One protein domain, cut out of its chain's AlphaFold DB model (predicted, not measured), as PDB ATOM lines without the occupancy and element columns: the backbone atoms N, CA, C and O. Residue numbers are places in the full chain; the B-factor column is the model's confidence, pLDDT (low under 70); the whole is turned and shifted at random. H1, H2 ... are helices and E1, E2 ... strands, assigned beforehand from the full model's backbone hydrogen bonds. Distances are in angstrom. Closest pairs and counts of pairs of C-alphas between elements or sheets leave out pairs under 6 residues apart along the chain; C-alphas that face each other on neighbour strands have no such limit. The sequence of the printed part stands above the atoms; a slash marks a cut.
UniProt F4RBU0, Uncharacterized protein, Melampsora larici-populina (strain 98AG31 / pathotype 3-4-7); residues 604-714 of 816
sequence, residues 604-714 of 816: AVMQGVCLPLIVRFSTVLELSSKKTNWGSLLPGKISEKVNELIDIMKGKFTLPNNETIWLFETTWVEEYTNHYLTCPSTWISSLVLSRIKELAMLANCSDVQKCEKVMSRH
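What this domain is: This is residues 604 to 714 of the 816 residues of an uncharacterized protein of Melampsora larici-populina (strain 98AG31 / pathotype 3-4-7) (UniProt F4RBU0). A two-helix hairpin, H1 and H2 running opposite ways and shifted along each other, makes the core, and the last part of H4 packs on H2 at a slant. H3 makes a corner with the first part of H4, H5 packs on the first part of H2 with H6 close by, and a small two-stranded hairpin, E1 and E2, follows the other end of H2. The 111 printed residues hold six named helices and two named strands, in the order H1 H2 E1 E2 H3 H4 H5 H6; the sheet E1 - E2 is antiparallel, and the class is mostly helix. The whole is compact, with a radius of gyration of the C-alphas of 14.5 A and spans of 42 by 32 by 23 A.

Where its parts are: H1 is residues 611 to 620, 14.4 A long, and begins at C-alpha 611 at (101.456, 56.111, 70.879). H2 is residues 635 to 649, 21.2 A. E1 is residues 652 to 654, and E2 is residues 660 to 662. H3 is residues 672 to 678, 10.0 A. H4 is residues 685 to 699, 20.8 A, from C-alpha 685 at (98.899, 49.354, 56.894). H5 is residues 702 to 705, and H6 is residues 708 to 711, ending at C-alpha 711 at (72.157, 62.333, 62.889).

How they stand to each other: H2 is the hub, touching H1, H4 and H5. H1 and H2, a helical hairpin, stand at a shallow tilt of 15 degrees, opposite ways; their closest C-alphas, of Val 620 and Lys 641, are 5.9 A apart. H4 touches H2 with residues 695 to 699 alone, at a steep tilt of 45 degrees, opposite ways; the closest C-alphas are those of Ile 638 and Ala 699, 6.2 A. H5 touches residues 635 to 639 of H2, closest at the C-alphas of Pro 635 and Val 704, 4.6 A. H6 and H2 are close but not clearly touching, with the C-alphas of Ser 639 and Val 710 closest at 6.7 A. H3 touches residues 685 to 689 of H4, about perpendicular at 75 degrees; the C-alphas of Thr 678 and Ser 685 are closest, 4.8 A. The hairpin E1 and E2 is antiparallel at 147 degrees, with N 653 and O 661 within hydrogen-bond range at 2.9 A. H1 and E1 are apart. In H1, H2, H3 and H4 every O i to N i+4 pair is within hydrogen-bond range; H5 and H6 are too short for such a pair.

The domain as a whole: The two C-alphas farthest apart, those of Met 606 and Lys 706, are 43.2 A apart. The printed part has no cut. The link from H1 to H2, residues 621 to 634, is long. The mean pLDDT of the printed part is 92.3; residues 708, 710 and 711 are under 70.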
ATOM      1  N   ALA A 604     109.202  52.636  66.268       95.88
ATOM      2  CA  ALA A 604     108.396  53.602  65.514       95.88
ATOM      3  C   ALA A 604     107.930  54.809  66.362       95.88
ATOM      4  O   ALA A 604     107.835  55.925  65.856       95.88
ATOM      5  N   VAL A 605     107.721  54.631  67.674       95.81
ATOM      6  CA  VAL A 605     107.435  55.752  68.600       95.81
ATOM      7  C   VAL A 605     108.591  56.763  68.641       95.81
ATOM      8  O   VAL A 605     108.350  57.966  68.631       95.81
ATOM      9  N   MET A 606     109.840  56.284  68.597       94.69
ATOM     10  CA  MET A 606     111.046  57.127  68.577       94.69
ATOM     11  C   MET A 606     111.171  57.911  67.261       94.69
ATOM     12  O   MET A 606     111.766  58.983  67.224       94.69
ATOM     13  N   GLN A 607     110.565  57.403  66.184       93.50
ATOM     14  CA  GLN A 607     110.490  58.065  64.878       93.50
ATOM     15  C   GLN A 607     109.353  59.102  64.788       93.50
ATOM     16  O   GLN A 607     109.225  59.772  63.769       93.50
ATOM     17  N   GLY A 608     108.533  59.250  65.839       92.94
ATOM     18  CA  GLY A 608     107.441  60.227  65.908       92.94
ATOM     19  C   GLY A 608     106.027  59.636  65.889       92.94
ATOM     20  O   GLY A 608     105.061  60.397  65.894       92.94
ATOM     21  N   VAL A 609     105.857  58.306  65.893       95.88
ATOM     22  CA  VAL A 609     104.515  57.700  65.980       95.88
ATOM     23  C   VAL A 609     103.864  58.013  67.333       95.88
ATOM     24  O   VAL A 609     104.354  57.628  68.395       95.88
ATOM     25  N   CYS A 610     102.701  58.662  67.290       96.31
ATOM     26  CA  CYS A 610     101.927  59.060  68.460       96.31
ATOM     27  C   CYS A 610     101.261  57.832  69.106       96.31
ATOM     28  O   CYS A 610     100.215  57.342  68.665       96.31
ATOM     29  N   LEU A 611     101.877  57.327  70.179       96.25
ATOM     30  CA  LEU A 611     101.456  56.111  70.879       96.25
ATOM     31  C   LEU A 611      99.969  56.104  71.315       96.25
ATOM     32  O   LEU A 611      99.325  55.064  71.139       96.25
ATOM     33  N   PRO A 612      99.360  57.217  71.788       96.75
ATOM     34  CA  PRO A 612      97.927  57.276  72.071       96.75
ATOM     35  C   PRO A 612      97.044  56.914  70.877       96.75
ATOM     36  O   PRO A 612      96.100  56.137  71.030       96.75
ATOM     37  N   LEU A 613      97.367  57.417  69.681       96.94
ATOM     38  CA  LEU A 613      96.612  57.115  68.465       96.94
ATOM     39  C   LEU A 613      96.702  55.617  68.153       96.94
ATOM     40  O   LEU A 613      95.673  54.983  67.938       96.94
ATOM     41  N   ILE A 614      97.893  55.017  68.243       97.38
ATOM     42  CA  ILE A 614      98.101  53.576  68.019       97.38
ATOM     43  C   ILE A 614      97.284  52.711  68.984       97.38
ATOM     44  O   ILE A 614      96.624  51.766  68.545       97.38
ATOM     45  N   VAL A 615      97.278  53.024  70.285       96.75
ATOM     46  CA  VAL A 615      96.471  52.281  71.271       96.75
ATOM     47  C   VAL A 615      94.983  52.381  70.923       96.75
ATOM     48  O   VAL A 615      94.265  51.378  70.967       96.75
ATOM     49  N   ARG A 616      94.500  53.569  70.535       96.06
ATOM     50  CA  ARG A 616      93.079  53.787  70.232       96.06
ATOM     51  C   ARG A 616      92.667  53.139  68.912       96.06
ATOM     52  O   ARG A 616      91.702  52.381  68.923       96.06
ATOM     53  N   PHE A 617      93.436  53.294  67.832       97.00
ATOM     54  CA  PHE A 617      93.254  52.540  66.583       97.00
ATOM     55  C   PHE A 617      93.256  51.027  66.847       97.00
ATOM     56  O   PHE A 617      92.336  50.328  66.424       97.00
ATOM     57  N   SER A 618      94.218  50.516  67.627       96.44
ATOM     58  CA  SER A 618      94.273  49.100  68.011       96.44
ATOM     59  C   SER A 618      93.043  48.624  68.785       96.44
ATOM     60  O   SER A 618      92.706  47.441  68.695       96.44
ATOM     61  N   THR A 619      92.406  49.505  69.556       95.00
ATOM     62  CA  THR A 619      91.223  49.186  70.364       95.00
ATOM     63  C   THR A 619      89.952  49.234  69.517       95.00
ATOM     64  O   THR A 619      89.188  48.272  69.483       95.00
ATOM     65  N   VAL A 620      89.743  50.328  68.781       96.25
ATOM     66  CA  VAL A 620      88.536  50.567  67.976       96.25
ATOM     67  C   VAL A 620      88.458  49.600  66.796       96.25
ATOM     68  O   VAL A 620      87.419  48.966  66.598       96.25
ATOM     69  N   LEU A 621      89.567  49.424  66.068       97.12
ATOM     70  CA  LEU A 621      89.663  48.516  64.920       97.12
ATOM     71  C   LEU A 621      89.998  47.062  65.305       97.12
ATOM     72  O   LEU A 621      90.181  46.225  64.423       97.12
ATOM     73  N   GLU A 622      90.089  46.754  66.606       96.06
ATOM     74  CA  GLU A 622      90.393  45.413  67.135       96.06
ATOM     75  C   GLU A 622      91.634  44.773  66.482       96.06
ATOM     76  O   GLU A 622      91.673  43.571  66.223       96.06
ATOM     77  N   LEU A 623      92.679  45.572  66.218       96.19
ATOM     78  CA  LEU A 623      93.859  45.156  65.440       96.19
ATOM     79  C   LEU A 623      94.623  43.981  66.081       96.19
ATOM     80  O   LEU A 623      95.244  43.188  65.380       96.19
ATOM     81  N   SER A 624      94.542  43.821  67.408       94.12
ATOM     82  CA  SER A 624      95.098  42.651  68.113       94.12
ATOM     83  C   SER A 624      94.328  41.342  67.843       94.12
ATOM     84  O   SER A 624      94.838  40.264  68.156       94.12
ATOM     85  N   SER A 625      93.121  41.399  67.265       93.94
ATOM     86  CA  SER A 625      92.322  40.226  66.903       93.94
ATOM     87  C   SER A 625      92.518  39.810  65.445       93.94
ATOM     88  O   SER A 625      92.357  40.592  64.505       93.94
ATOM     89  N   LYS A 626      92.749  38.506  65.238       91.50
ATOM     90  CA  LYS A 626      92.803  37.892  63.899       91.50
ATOM     91  C   LYS A 626      91.488  38.053  63.127       91.50
ATOM     92  O   LYS A 626      91.503  38.116  61.900       91.50
ATOM     93  N   LYS A 627      90.351  38.092  63.829       92.69
ATOM     94  CA  LYS A 627      89.010  38.243  63.252       92.69
ATOM     95  C   LYS A 627      88.181  39.194  64.108       92.69
ATOM     96  O   LYS A 627      88.096  39.022  65.321       92.69
ATOM     97  N   THR A 628      87.563  40.158  63.457       94.19
ATOM     98  CA  THR A 628      86.449  40.960  63.965       94.19
ATOM     99  C   THR A 628      85.163  40.144  63.896       94.19
ATOM    100  O   THR A 628      85.034  39.227  63.082       94.19
ATOM    101  N   ASN A 629      84.194  40.489  64.742       93.69
ATOM    102  CA  ASN A 629      82.820  39.992  64.635       93.69
ATOM    103  C   ASN A 629      81.830  41.161  64.517       93.69
ATOM    104  O   ASN A 629      80.785  41.201  65.161       93.69
ATOM    105  N   TRP A 630      82.193  42.175  63.728       95.69
ATOM    106  CA  TRP A 630      81.406  43.404  63.617       95.69
ATOM    107  C   TRP A 630      80.074  43.208  62.898       95.69
ATOM    108  O   TRP A 630      79.122  43.921  63.195       95.69
ATOM    109  N   GLY A 631      79.960  42.183  62.049       93.00
ATOM    110  CA  GLY A 631      78.684  41.776  61.458       93.00
ATOM    111  C   GLY A 631      77.623  41.333  62.478       93.00
ATOM    112  O   GLY A 631      76.449  41.311  62.129       93.00
ATOM    113  N   SER A 632      78.000  41.017  63.727       94.56
ATOM    114  CA  SER A 632      77.057  40.721  64.816       94.56
ATOM    115  C   SER A 632      76.920  41.855  65.843       94.56
ATOM    116  O   SER A 632      76.329  41.642  66.904       94.56
ATOM    117  N   LEU A 633      77.503  43.034  65.600       95.12
ATOM    118  CA  LEU A 633      77.334  44.187  66.485       95.12
ATOM    119  C   LEU A 633      76.022  44.912  66.186       95.12
ATOM    120  O   LEU A 633      75.624  45.075  65.034       95.12
ATOM    121  N   LEU A 634      75.378  45.419  67.239       94.31
ATOM    122  CA  LEU A 634      74.213  46.291  67.096       94.31
ATOM    123  C   LEU A 634      74.591  47.568  66.315       94.31
ATOM    124  O   LEU A 634      75.690  48.092  66.531       94.31
ATOM    125  N   PRO A 635      73.686  48.142  65.497       93.25
ATOM    126  CA  PRO A 635      73.980  49.329  64.687       93.25
ATOM    127  C   PRO A 635      74.548  50.514  65.485       93.25
ATOM    128  O   PRO A 635      75.480  51.182  65.039       93.25
ATOM    129  N   GLY A 636      74.064  50.721  66.717       92.06
ATOM    130  CA  GLY A 636      74.599  51.730  67.635       92.06
ATOM    131  C   GLY A 636      76.072  51.516  68.011       92.06
ATOM    132  O   GLY A 636      76.802  52.490  68.151       92.06
ATOM    133  N   LYS A 637      76.555  50.268  68.102       94.44
ATOM    134  CA  LYS A 637      77.969  49.956  68.390       94.44
ATOM    135  C   LYS A 637      78.885  50.141  67.182       94.44
ATOM    136  O   LYS A 637      80.033  50.537  67.362       94.44
ATOM    137  N   ILE A 638      78.377  49.924  65.967       95.75
ATOM    138  CA  ILE A 638      79.081  50.318  64.737       95.75
ATOM    139  C   ILE A 638      79.210  51.845  64.680       95.75
ATOM    140  O   ILE A 638      80.310  52.356  64.498       95.75
ATOM    141  N   SER A 639      78.114  52.569  64.932       94.00
ATOM    142  CA  SER A 639      78.119  54.033  65.040       94.00
ATOM    143  C   SER A 639      79.111  54.548  66.091       94.00
ATOM    144  O   SER A 639      79.914  55.427  65.784       94.00
ATOM    145  N   GLU A 640      79.100  54.001  67.311       93.50
ATOM    146  CA  GLU A 640      80.038  54.389  68.373       93.50
ATOM    147  C   GLU A 640      81.499  54.229  67.920       93.50
ATOM    148  O   GLU A 640      82.249  55.201  67.993       93.50
ATOM    149  N   LYS A 641      81.879  53.066  67.363       96.06
ATOM    150  CA  LYS A 641      83.237  52.819  66.839       96.06
ATOM    151  C   LYS A 641      83.635  53.789  65.724       96.06
ATOM    152  O   LYS A 641      84.761  54.274  65.717       96.06
ATOM    153  N   VAL A 642      82.739  54.070  64.775       96.44
ATOM    154  CA  VAL A 642      83.031  54.994  63.664       96.44
ATOM    155  C   VAL A 642      83.232  56.418  64.174       96.44
ATOM    156  O   VAL A 642      84.194  57.074  63.789       96.44
ATOM    157  N   ASN A 643      82.354  56.884  65.064       94.50
ATOM    158  CA  ASN A 643      82.463  58.210  65.665       94.50
ATOM    159  C   ASN A 643      83.739  58.358  66.496       94.50
ATOM    160  O   ASN A 643      84.414  59.375  66.393       94.50
ATOM    161  N   GLU A 644      84.083  57.340  67.284       95.31
ATOM    162  CA  GLU A 644      85.324  57.302  68.054       95.31
ATOM    163  C   GLU A 644      86.548  57.382  67.131       95.31
ATOM    164  O   GLU A 644      87.465  58.149  67.403       95.31
ATOM    165  N   LEU A 645      86.540  56.667  66.000       97.06
ATOM    166  CA  LEU A 645      87.626  56.705  65.021       97.06
ATOM    167  C   LEU A 645      87.746  58.058  64.299       97.06
ATOM    168  O   LEU A 645      88.859  58.541  64.117       97.06
ATOM    169  N   ILE A 646      86.620  58.690  63.947       96.31
ATOM    170  CA  ILE A 646      86.586  60.050  63.381       96.31
ATOM    171  C   ILE A 646      87.123  61.073  64.391       96.31
ATOM    172  O   ILE A 646      87.918  61.929  64.013       96.31
ATOM    173  N   ASP A 647      86.729  60.983  65.666       95.31
ATOM    174  CA  ASP A 647      87.245  61.860  66.723       95.31
ATOM    175  C   ASP A 647      88.772  61.685  66.876       95.31
ATOM    176  O   ASP A 647      89.502  62.674  66.842       95.31
ATOM    177  N   ILE A 648      89.278  60.444  66.914       95.75
ATOM    178  CA  ILE A 648      90.726  60.155  66.979       95.75
ATOM    179  C   ILE A 648      91.474  60.723  65.758       95.75
ATOM    180  O   ILE A 648      92.546  61.302  65.921       95.75
ATOM    181  N   MET A 649      90.923  60.588  64.546       96.75
ATOM    182  CA  MET A 649      91.510  61.157  63.320       96.75
ATOM    183  C   MET A 649      91.484  62.690  63.310       96.75
ATOM    184  O   MET A 649      92.328  63.304  62.676       96.75
ATOM    185  N   LYS A 650      90.574  63.333  64.048       94.75
ATOM    186  CA  LYS A 650      90.594  64.787  64.289       94.75
ATOM    187  C   LYS A 650      91.541  65.199  65.427       94.75
ATOM    188  O   LYS A 650      91.495  66.340  65.861       94.75
ATOM    189  N   GLY A 651      92.329  64.272  65.976       95.19
ATOM    190  CA  GLY A 651      93.195  64.505  67.134       95.19
ATOM    191  C   GLY A 651      92.448  64.595  68.465       95.19
ATOM    192  O   GLY A 651      93.074  64.731  69.513       95.19
ATOM    193  N   LYS A 652      91.119  64.471  68.462       96.38
ATOM    194  CA  LYS A 652      90.272  64.623  69.640       96.38
ATOM    195  C   LYS A 652      90.319  63.361  70.501       96.38
ATOM    196  O   LYS A 652      89.952  62.268  70.064       96.38
ATOM    197  N   PHE A 653      90.710  63.515  71.759       95.56
ATOM    198  CA  PHE A 653      90.831  62.416  72.708       95.56
ATOM    199  C   PHE A 653      90.073  62.717  74.002       95.56
ATOM    200  O   PHE A 653      90.374  63.680  74.699       95.56
ATOM    201  N   THR A 654      89.099  61.873  74.348       94.06
ATOM    202  CA  THR A 654      88.310  62.016  75.581       94.06
ATOM    203  C   THR A 654      88.840  61.099  76.687       94.06
ATOM    204  O   THR A 654      88.947  59.883  76.509       94.06
ATOM    205  N   LEU A 655      89.166  61.698  77.831       92.25
ATOM    206  CA  LEU A 655      89.630  61.064  79.065       92.25
ATOM    207  C   LEU A 655      88.455  60.506  79.905       92.25
ATOM    208  O   LEU A 655      87.299  60.861  79.667       92.25
ATOM    209  N   PRO A 656      88.705  59.656  80.928       87.94
ATOM    210  CA  PRO A 656      87.648  59.067  81.769       87.94
ATOM    211  C   PRO A 656      86.769  60.068  82.526       87.94
ATOM    212  O   PRO A 656      85.638  59.747  82.877       87.94
ATOM    213  N   ASN A 657      87.290  61.265  82.795       87.81
ATOM    214  CA  ASN A 657      86.576  62.384  83.414       87.81
ATOM    215  C   ASN A 657      85.702  63.168  82.407       87.81
ATOM    216  O   ASN A 657      85.197  64.232  82.748       87.81
ATOM    217  N   ASN A 658      85.532  62.659  81.179       92.12
ATOM    218  CA  ASN A 658      84.914  63.315  80.019       92.12
ATOM    219  C   ASN A 658      85.646  64.569  79.510       92.12
ATOM    220  O   ASN A 658      85.169  65.220  78.579       92.12
ATOM    221  N   GLU A 659      86.816  64.896  80.062       93.12
ATOM    222  CA  GLU A 659      87.652  65.964  79.529       93.12
ATOM    223  C   GLU A 659      88.151  65.585  78.136       93.12
ATOM    224  O   GLU A 659      88.551  64.446  77.891       93.12
ATOM    225  N   THR A 660      88.119  66.540  77.212       95.38
ATOM    226  CA  THR A 660      88.620  66.352  75.854       95.38
ATOM    227  C   THR A 660      89.910  67.137  75.679       95.38
ATOM    228  O   THR A 660      89.926  68.346  75.885       95.38
ATOM    229  N   ILE A 661      90.965  66.436  75.276       95.50
ATOM    230  CA  ILE A 661      92.273  66.988  74.929       95.50
ATOM    231  C   ILE A 661      92.542  66.769  73.437       95.50
ATOM    232  O   ILE A 661      91.989  65.849  72.826       95.50
ATOM    233  N   TRP A 662      93.396  67.608  72.857       96.25
ATOM    234  CA  TRP A 662      93.816  67.501  71.463       96.25
ATOM    235  C   TRP A 662      95.221  66.907  71.412       96.25
ATOM    236  O   TRP A 662      96.139  67.391  72.065       96.25
ATOM    237  N   LEU A 663      95.375  65.805  70.683       95.19
ATOM    238  CA  LEU A 663      96.642  65.091  70.550       95.19
ATOM    239  C   LEU A 663      97.562  65.721  69.508       95.19
ATOM    240  O   LEU A 663      98.744  65.405  69.509       95.19
ATOM    241  N   PHE A 664      97.035  66.544  68.608       92.81
ATOM    242  CA  PHE A 664      97.784  67.273  67.593       92.81
ATOM    243  C   PHE A 664      96.948  68.441  67.061       92.81
ATOM    244  O   PHE A 664      95.724  68.438  67.193       92.81
ATOM    245  N   GLU A 665      97.629  69.418  66.465       88.38
ATOM    246  CA  GLU A 665      97.034  70.633  65.889       88.38
ATOM    247  C   GLU A 665      96.987  70.595  64.349       88.38
ATOM    248  O   GLU A 665      96.236  71.351  63.739       88.38
ATOM    249  N   THR A 666      97.776  69.720  63.709       89.44
ATOM    250  CA  THR A 666      97.855  69.601  62.242       89.44
ATOM    251  C   THR A 666      96.681  68.806  61.670       89.44
ATOM    252  O   THR A 666      95.864  68.231  62.394       89.44
ATOM    253  N   THR A 667      96.586  68.707  60.343       91.94
ATOM    254  CA  THR A 667      95.601  67.809  59.734       91.94
ATOM    255  C   THR A 667      96.019  66.343  59.882       91.94
ATOM    256  O   THR A 667      97.202  66.005  59.962       91.94
ATOM    257  N   TRP A 668      95.034  65.439  59.856       94.25
ATOM    258  CA  TRP A 668      95.257  63.987  59.892       94.25
ATOM    259  C   TRP A 668      96.219  63.478  58.805       94.25
ATOM    260  O   TRP A 668      96.912  62.485  59.006       94.25
ATOM    261  N   VAL A 669      96.266  64.138  57.644       92.12
ATOM    262  CA  VAL A 669      97.129  63.734  56.519       92.12
ATOM    263  C   VAL A 669      98.600  64.039  56.805       92.12
ATOM    264  O   VAL A 669      99.468  63.270  56.403       92.12
ATOM    265  N   GLU A 670      98.867  65.128  57.525       91.56
ATOM    266  CA  GLU A 670     100.211  65.598  57.884       91.56
ATOM    267  C   GLU A 670     100.782  64.859  59.103       91.56
ATOM    268  O   GLU A 670     101.999  64.763  59.260       91.56
ATOM    269  N   GLU A 671      99.919  64.294  59.952       93.88
ATOM    270  CA  GLU A 671     100.344  63.509  61.107       93.88
ATOM    271  C   GLU A 671     101.152  62.271  60.690       93.88
ATOM    272  O   GLU A 671     100.643  61.331  60.073       93.88
ATOM    273  N   TYR A 672     102.411  62.211  61.131       94.19
ATOM    274  CA  TYR A 672     103.332  61.097  60.867       94.19
ATOM    275  C   TYR A 672     102.740  59.725  61.240       94.19
ATOM    276  O   TYR A 672     103.005  58.710  60.593       94.19
ATOM    277  N   THR A 673     101.871  59.693  62.254       96.25
ATOM    278  CA  THR A 673     101.155  58.480  62.668       96.25
ATOM    279  C   THR A 673     100.204  57.960  61.590       96.25
ATOM    280  O   THR A 673     100.118  56.747  61.408       96.25
ATOM    281  N   ASN A 674      99.516  58.839  60.855       96.25
ATOM    282  CA  ASN A 674      98.702  58.434  59.713       96.25
ATOM    283  C   ASN A 674      99.586  57.834  58.620       96.25
ATOM    284  O   ASN A 674      99.309  56.734  58.154       96.25
ATOM    285  N   HIS A 675     100.700  58.494  58.286       93.88
ATOM    286  CA  HIS A 675     101.630  57.986  57.279       93.88
ATOM    287  C   HIS A 675     102.181  56.594  57.643       93.88
ATOM    288  O   HIS A 675     102.202  55.700  56.801       93.88
ATOM    289  N   TYR A 676     102.524  56.353  58.911       96.19
ATOM    290  CA  TYR A 676     102.883  55.018  59.407       96.19
ATOM    291  C   TYR A 676     101.730  53.991  59.277       96.19
ATOM    292  O   TYR A 676     101.961  52.826  58.937       96.19
ATOM    293  N   LEU A 677     100.483  54.412  59.515       96.75
ATOM    294  CA  LEU A 677      99.282  53.569  59.437       96.75
ATOM    295  C   LEU A 677      98.767  53.317  58.008       96.75
ATOM    296  O   LEU A 677      98.001  52.372  57.832       96.75
ATOM    297  N   THR A 678      99.162  54.108  57.007       94.94
ATOM    298  CA  THR A 678      98.725  53.957  55.603       94.94
ATOM    299  C   THR A 678      99.833  53.482  54.666       94.94
ATOM    300  O   THR A 678      99.541  52.764  53.709       94.94
ATOM    301  N   CYS A 679     101.105  53.787  54.943       93.44
ATOM    302  CA  CYS A 679     102.216  53.481  54.042       93.44
ATOM    303  C   CYS A 679     102.321  51.968  53.723       93.44
ATOM    304  O   CYS A 679     102.501  51.167  54.644       93.44
ATOM    305  N   PRO A 680     102.260  51.544  52.440       90.88
ATOM    306  CA  PRO A 680     102.215  50.126  52.057       90.88
ATOM    307  C   PRO A 680     103.410  49.272  52.501       90.88
ATOM    308  O   PRO A 680     103.310  48.046  52.525       90.88
ATOM    309  N   SER A 681     104.545  49.890  52.848       89.25
ATOM    310  CA  SER A 681     105.717  49.181  53.368       89.25
ATOM    311  C   SER A 681     105.599  48.802  54.848       89.25
ATOM    312  O   SER A 681     106.396  47.990  55.320       89.25
ATOM    313  N   THR A 682     104.656  49.376  55.606       92.31
ATOM    314  CA  THR A 682     104.464  49.019  57.017       92.31
ATOM    315  C   THR A 682     103.596  47.771  57.134       92.31
ATOM    316  O   THR A 682     102.594  47.588  56.441       92.31
ATOM    317  N   TRP A 683     103.962  46.879  58.054       94.69
ATOM    318  CA  TRP A 683     103.234  45.623  58.264       94.69
ATOM    319  C   TRP A 683     101.791  45.844  58.748       94.69
ATOM    320  O   TRP A 683     100.958  44.945  58.623       94.69
ATOM    321  N   ILE A 684     101.511  47.012  59.338       96.38
ATOM    322  CA  ILE A 684     100.223  47.357  59.937       96.38
ATOM    323  C   ILE A 684      99.242  47.958  58.920       96.38
ATOM    324  O   ILE A 684      98.038  47.763  59.083       96.38
ATOM    325  N   SER A 685      99.733  48.618  57.858       95.94
ATOM    326  CA  SER A 685      98.899  49.354  56.894       95.94
ATOM    327  C   SER A 685      97.807  48.482  56.274       95.94
ATOM    328  O   SER A 685      96.618  48.767  56.422       95.94
ATOM    329  N   SER A 686      98.181  47.338  55.692       95.69
ATOM    330  CA  SER A 686      97.216  46.412  55.077       95.69
ATOM    331  C   SER A 686      96.108  45.945  56.038       95.69
ATOM    332  O   SER A 686      94.963  45.760  55.620       95.69
ATOM    333  N   LEU A 687      96.417  45.797  57.332       96.56
ATOM    334  CA  LEU A 687      95.445  45.426  58.360       96.56
ATOM    335  C   LEU A 687      94.526  46.605  58.714       96.56
ATOM    336  O   LEU A 687      93.314  46.421  58.800       96.56
ATOM    337  N   VAL A 688      95.084  47.803  58.895       97.31
ATOM    338  CA  VAL A 688      94.333  49.026  59.225       97.31
ATOM    339  C   VAL A 688      93.384  49.398  58.092       97.31
ATOM    340  O   VAL A 688      92.184  49.510  58.333       97.31
ATOM    341  N   LEU A 689      93.877  49.475  56.854       97.06
ATOM    342  CA  LEU A 689      93.070  49.779  55.669       97.06
ATOM    343  C   LEU A 689      91.949  48.746  55.471       97.06
ATOM    344  O   LEU A 689      90.794  49.114  55.245       97.06
ATOM    345  N   SER A 690      92.243  47.448  55.647       96.94
ATOM    346  CA  SER A 690      91.219  46.395  55.586       96.94
ATOM    347  C   SER A 690      90.143  46.552  56.667       96.94
ATOM    348  O   SER A 690      88.975  46.274  56.398       96.94
ATOM    349  N   ARG A 691      90.511  46.978  57.881       97.69
ATOM    350  CA  ARG A 691      89.572  47.172  58.997       97.69
ATOM    351  C   ARG A 691      88.753  48.453  58.853       97.69
ATOM    352  O   ARG A 691      87.553  48.419  59.103       97.69
ATOM    353  N   ILE A 692      89.350  49.551  58.390       98.00
ATOM    354  CA  ILE A 692      88.626  50.791  58.066       98.00
ATOM    355  C   ILE A 692      87.586  50.511  56.977       98.00
ATOM    356  O   ILE A 692      86.421  50.868  57.141       98.00
ATOM    357  N   LYS A 693      87.971  49.785  55.920       97.69
ATOM    358  CA  LYS A 693      87.065  49.335  54.854       97.69
ATOM    359  C   LYS A 693      85.907  48.481  55.377       97.69
ATOM    360  O   LYS A 693      84.754  48.752  55.053       97.69
ATOM    361  N   GLU A 694      86.194  47.474  56.201       97.38
ATOM    362  CA  GLU A 694      85.174  46.616  56.820       97.38
ATOM    363  C   GLU A 694      84.176  47.432  57.663       97.38
ATOM    364  O   GLU A 694      82.962  47.308  57.489       97.38
ATOM    365  N   LEU A 695      84.681  48.319  58.529       97.44
ATOM    366  CA  LEU A 695      83.862  49.160  59.402       97.44
ATOM    367  C   LEU A 695      83.018  50.170  58.609       97.44
ATOM    368  O   LEU A 695      81.832  50.332  58.894       97.44
ATOM    369  N   ALA A 696      83.597  50.810  57.590       97.25
ATOM    370  CA  ALA A 696      82.894  51.747  56.718       97.25
ATOM    371  C   ALA A 696      81.751  51.064  55.952       97.25
ATOM    372  O   ALA A 696      80.642  51.595  55.894       97.25
ATOM    373  N   MET A 697      81.977  49.860  55.415       96.19
ATOM    374  CA  MET A 697      80.932  49.098  54.726       96.19
ATOM    375  C   MET A 697      79.761  48.752  55.656       96.19
ATOM    376  O   MET A 697      78.611  48.935  55.261       96.19
ATOM    377  N   LEU A 698      80.033  48.350  56.903       95.94
ATOM    378  CA  LEU A 698      78.991  48.105  57.912       95.94
ATOM    379  C   LEU A 698      78.250  49.391  58.316       95.94
ATOM    380  O   LEU A 698      77.031  49.385  58.463       95.94
ATOM    381  N   ALA A 699      78.958  50.517  58.439       95.00
ATOM    382  CA  ALA A 699      78.371  51.821  58.756       95.00
ATOM    383  C   ALA A 699      77.468  52.387  57.639       95.00
ATOM    384  O   ALA A 699      76.626  53.255  57.880       95.00
ATOM    385  N   ASN A 700      77.620  51.885  56.411       94.62
ATOM    386  CA  ASN A 700      76.827  52.276  55.246       94.62
ATOM    387  C   ASN A 700      75.503  51.498  55.094       94.62
ATOM    388  O   ASN A 700      74.698  51.840  54.210       94.62
ATOM    389  N   CYS A 701      75.257  50.506  55.958       91.19
ATOM    390  CA  CYS A 701      73.976  49.813  56.093       91.19
ATOM    391  C   CYS A 701      72.874  50.760  56.607       91.19
ATOM    392  O   CYS A 701      73.129  51.658  57.414       91.19
ATOM    393  N   SER A 702      71.635  50.545  56.154       78.12
ATOM    394  CA  SER A 702      70.468  51.391  56.469       78.12
ATOM    395  C   SER A 702      70.217  51.557  57.966       78.12
ATOM    396  O   SER A 702      69.803  52.622  58.420       78.12
ATOM    397  N   ASP A 703      70.481  50.509  58.738       78.69
ATOM    398  CA  ASP A 703      70.044  50.424  60.130       78.69
ATOM    399  C   ASP A 703      70.976  51.199  61.071       78.69
ATOM    400  O   ASP A 703      70.574  51.590  62.164       78.69
ATOM    401  N   VAL A 704      72.202  51.499  60.621       81.62
ATOM    402  CA  VAL A 704      73.137  52.397  61.318       81.62
ATOM    403  C   VAL A 704      72.740  53.859  61.104       81.62
ATOM    404  O   VAL A 704      72.779  54.643  62.048       81.62
ATOM    405  N   GLN A 705      72.302  54.225  59.893       74.38
ATOM    406  CA  GLN A 705      71.894  55.599  59.552       74.38
ATOM    407  C   GLN A 705      70.639  56.058  60.304       74.38
ATOM    408  O   GLN A 705      70.547  57.224  60.668       74.38
ATOM    409  N   LYS A 706      69.709  55.141  60.599       74.06
ATOM    410  CA  LYS A 706      68.491  55.418  61.386       74.06
ATOM    411  C   LYS A 706      68.748  55.678  62.878       74.06
ATOM    412  O   LYS A 706      67.812  55.973  63.614       74.06
ATOM    413  N   CYS A 707      69.982  55.525  63.363       70.88
ATOM    414  CA  CYS A 707      70.301  55.776  64.763       70.88
ATOM    415  C   CYS A 707      70.331  57.288  65.034       70.88
ATOM    416  O   CYS A 707      71.232  57.980  64.581       70.88
ATOM    417  N   GLU A 708      69.390  57.803  65.823       69.81
ATOM    418  CA  GLU A 708      69.248  59.233  66.154       69.81
ATOM    419  C   GLU A 708      70.564  59.908  66.606       69.81
ATOM    420  O   GLU A 708      70.909  61.000  66.152       69.81
ATOM    421  N   LYS A 709      71.377  59.203  67.410       72.56
ATOM    422  CA  LYS A 709      72.711  59.648  67.869       72.56
ATOM    423  C   LYS A 709      73.731  59.880  66.743       72.56
ATOM    424  O   LYS A 709      74.754  60.519  66.974       72.56
ATOM    425  N   VAL A 710      73.504  59.310  65.557       67.88
ATOM    426  CA  VAL A 710      74.321  59.526  64.352       67.88
ATOM    427  C   VAL A 710      73.956  60.858  63.708       67.88
ATOM    428  O   VAL A 710      74.849  61.642  63.396       67.88
ATOM    429  N   MET A 711      72.656  61.129  63.558       67.38
ATOM    430  CA  MET A 711      72.157  62.333  62.889       67.38
ATOM    431  C   MET A 711      72.487  63.608  63.672       67.38
ATOM    432  O   MET A 711      72.912  64.590  63.072       67.38
ATOM    433  N   SER A 712      72.386  63.580  65.005       76.06
ATOM    434  CA  SER A 712      72.720  64.739  65.847       76.06
ATOM    435  C   SER A 712      74.219  65.059  65.909       76.06
ATOM    436  O   SER A 712      74.588  66.213  66.107       76.06
ATOM    437  N   ARG A 713      75.100  64.065  65.723       73.31
ATOM    438  CA  ARG A 713      76.563  64.266  65.724       73.31
ATOM    439  C   ARG A 713      77.124  64.732  64.386       73.31
ATOM    440  O   ARG A 713      78.165  65.381  64.371       73.31
ATOM    441  N   HIS A 714      76.461  64.396  63.282       74.44
ATOM    442  CA  HIS A 714      76.891  64.769  61.934       74.44
ATOM    443  C   HIS A 714      75.711  65.350  61.158       74.44
ATOM    444  O   HIS A 714      75.059  64.614  60.413       74.44
TER     445      HIS A 714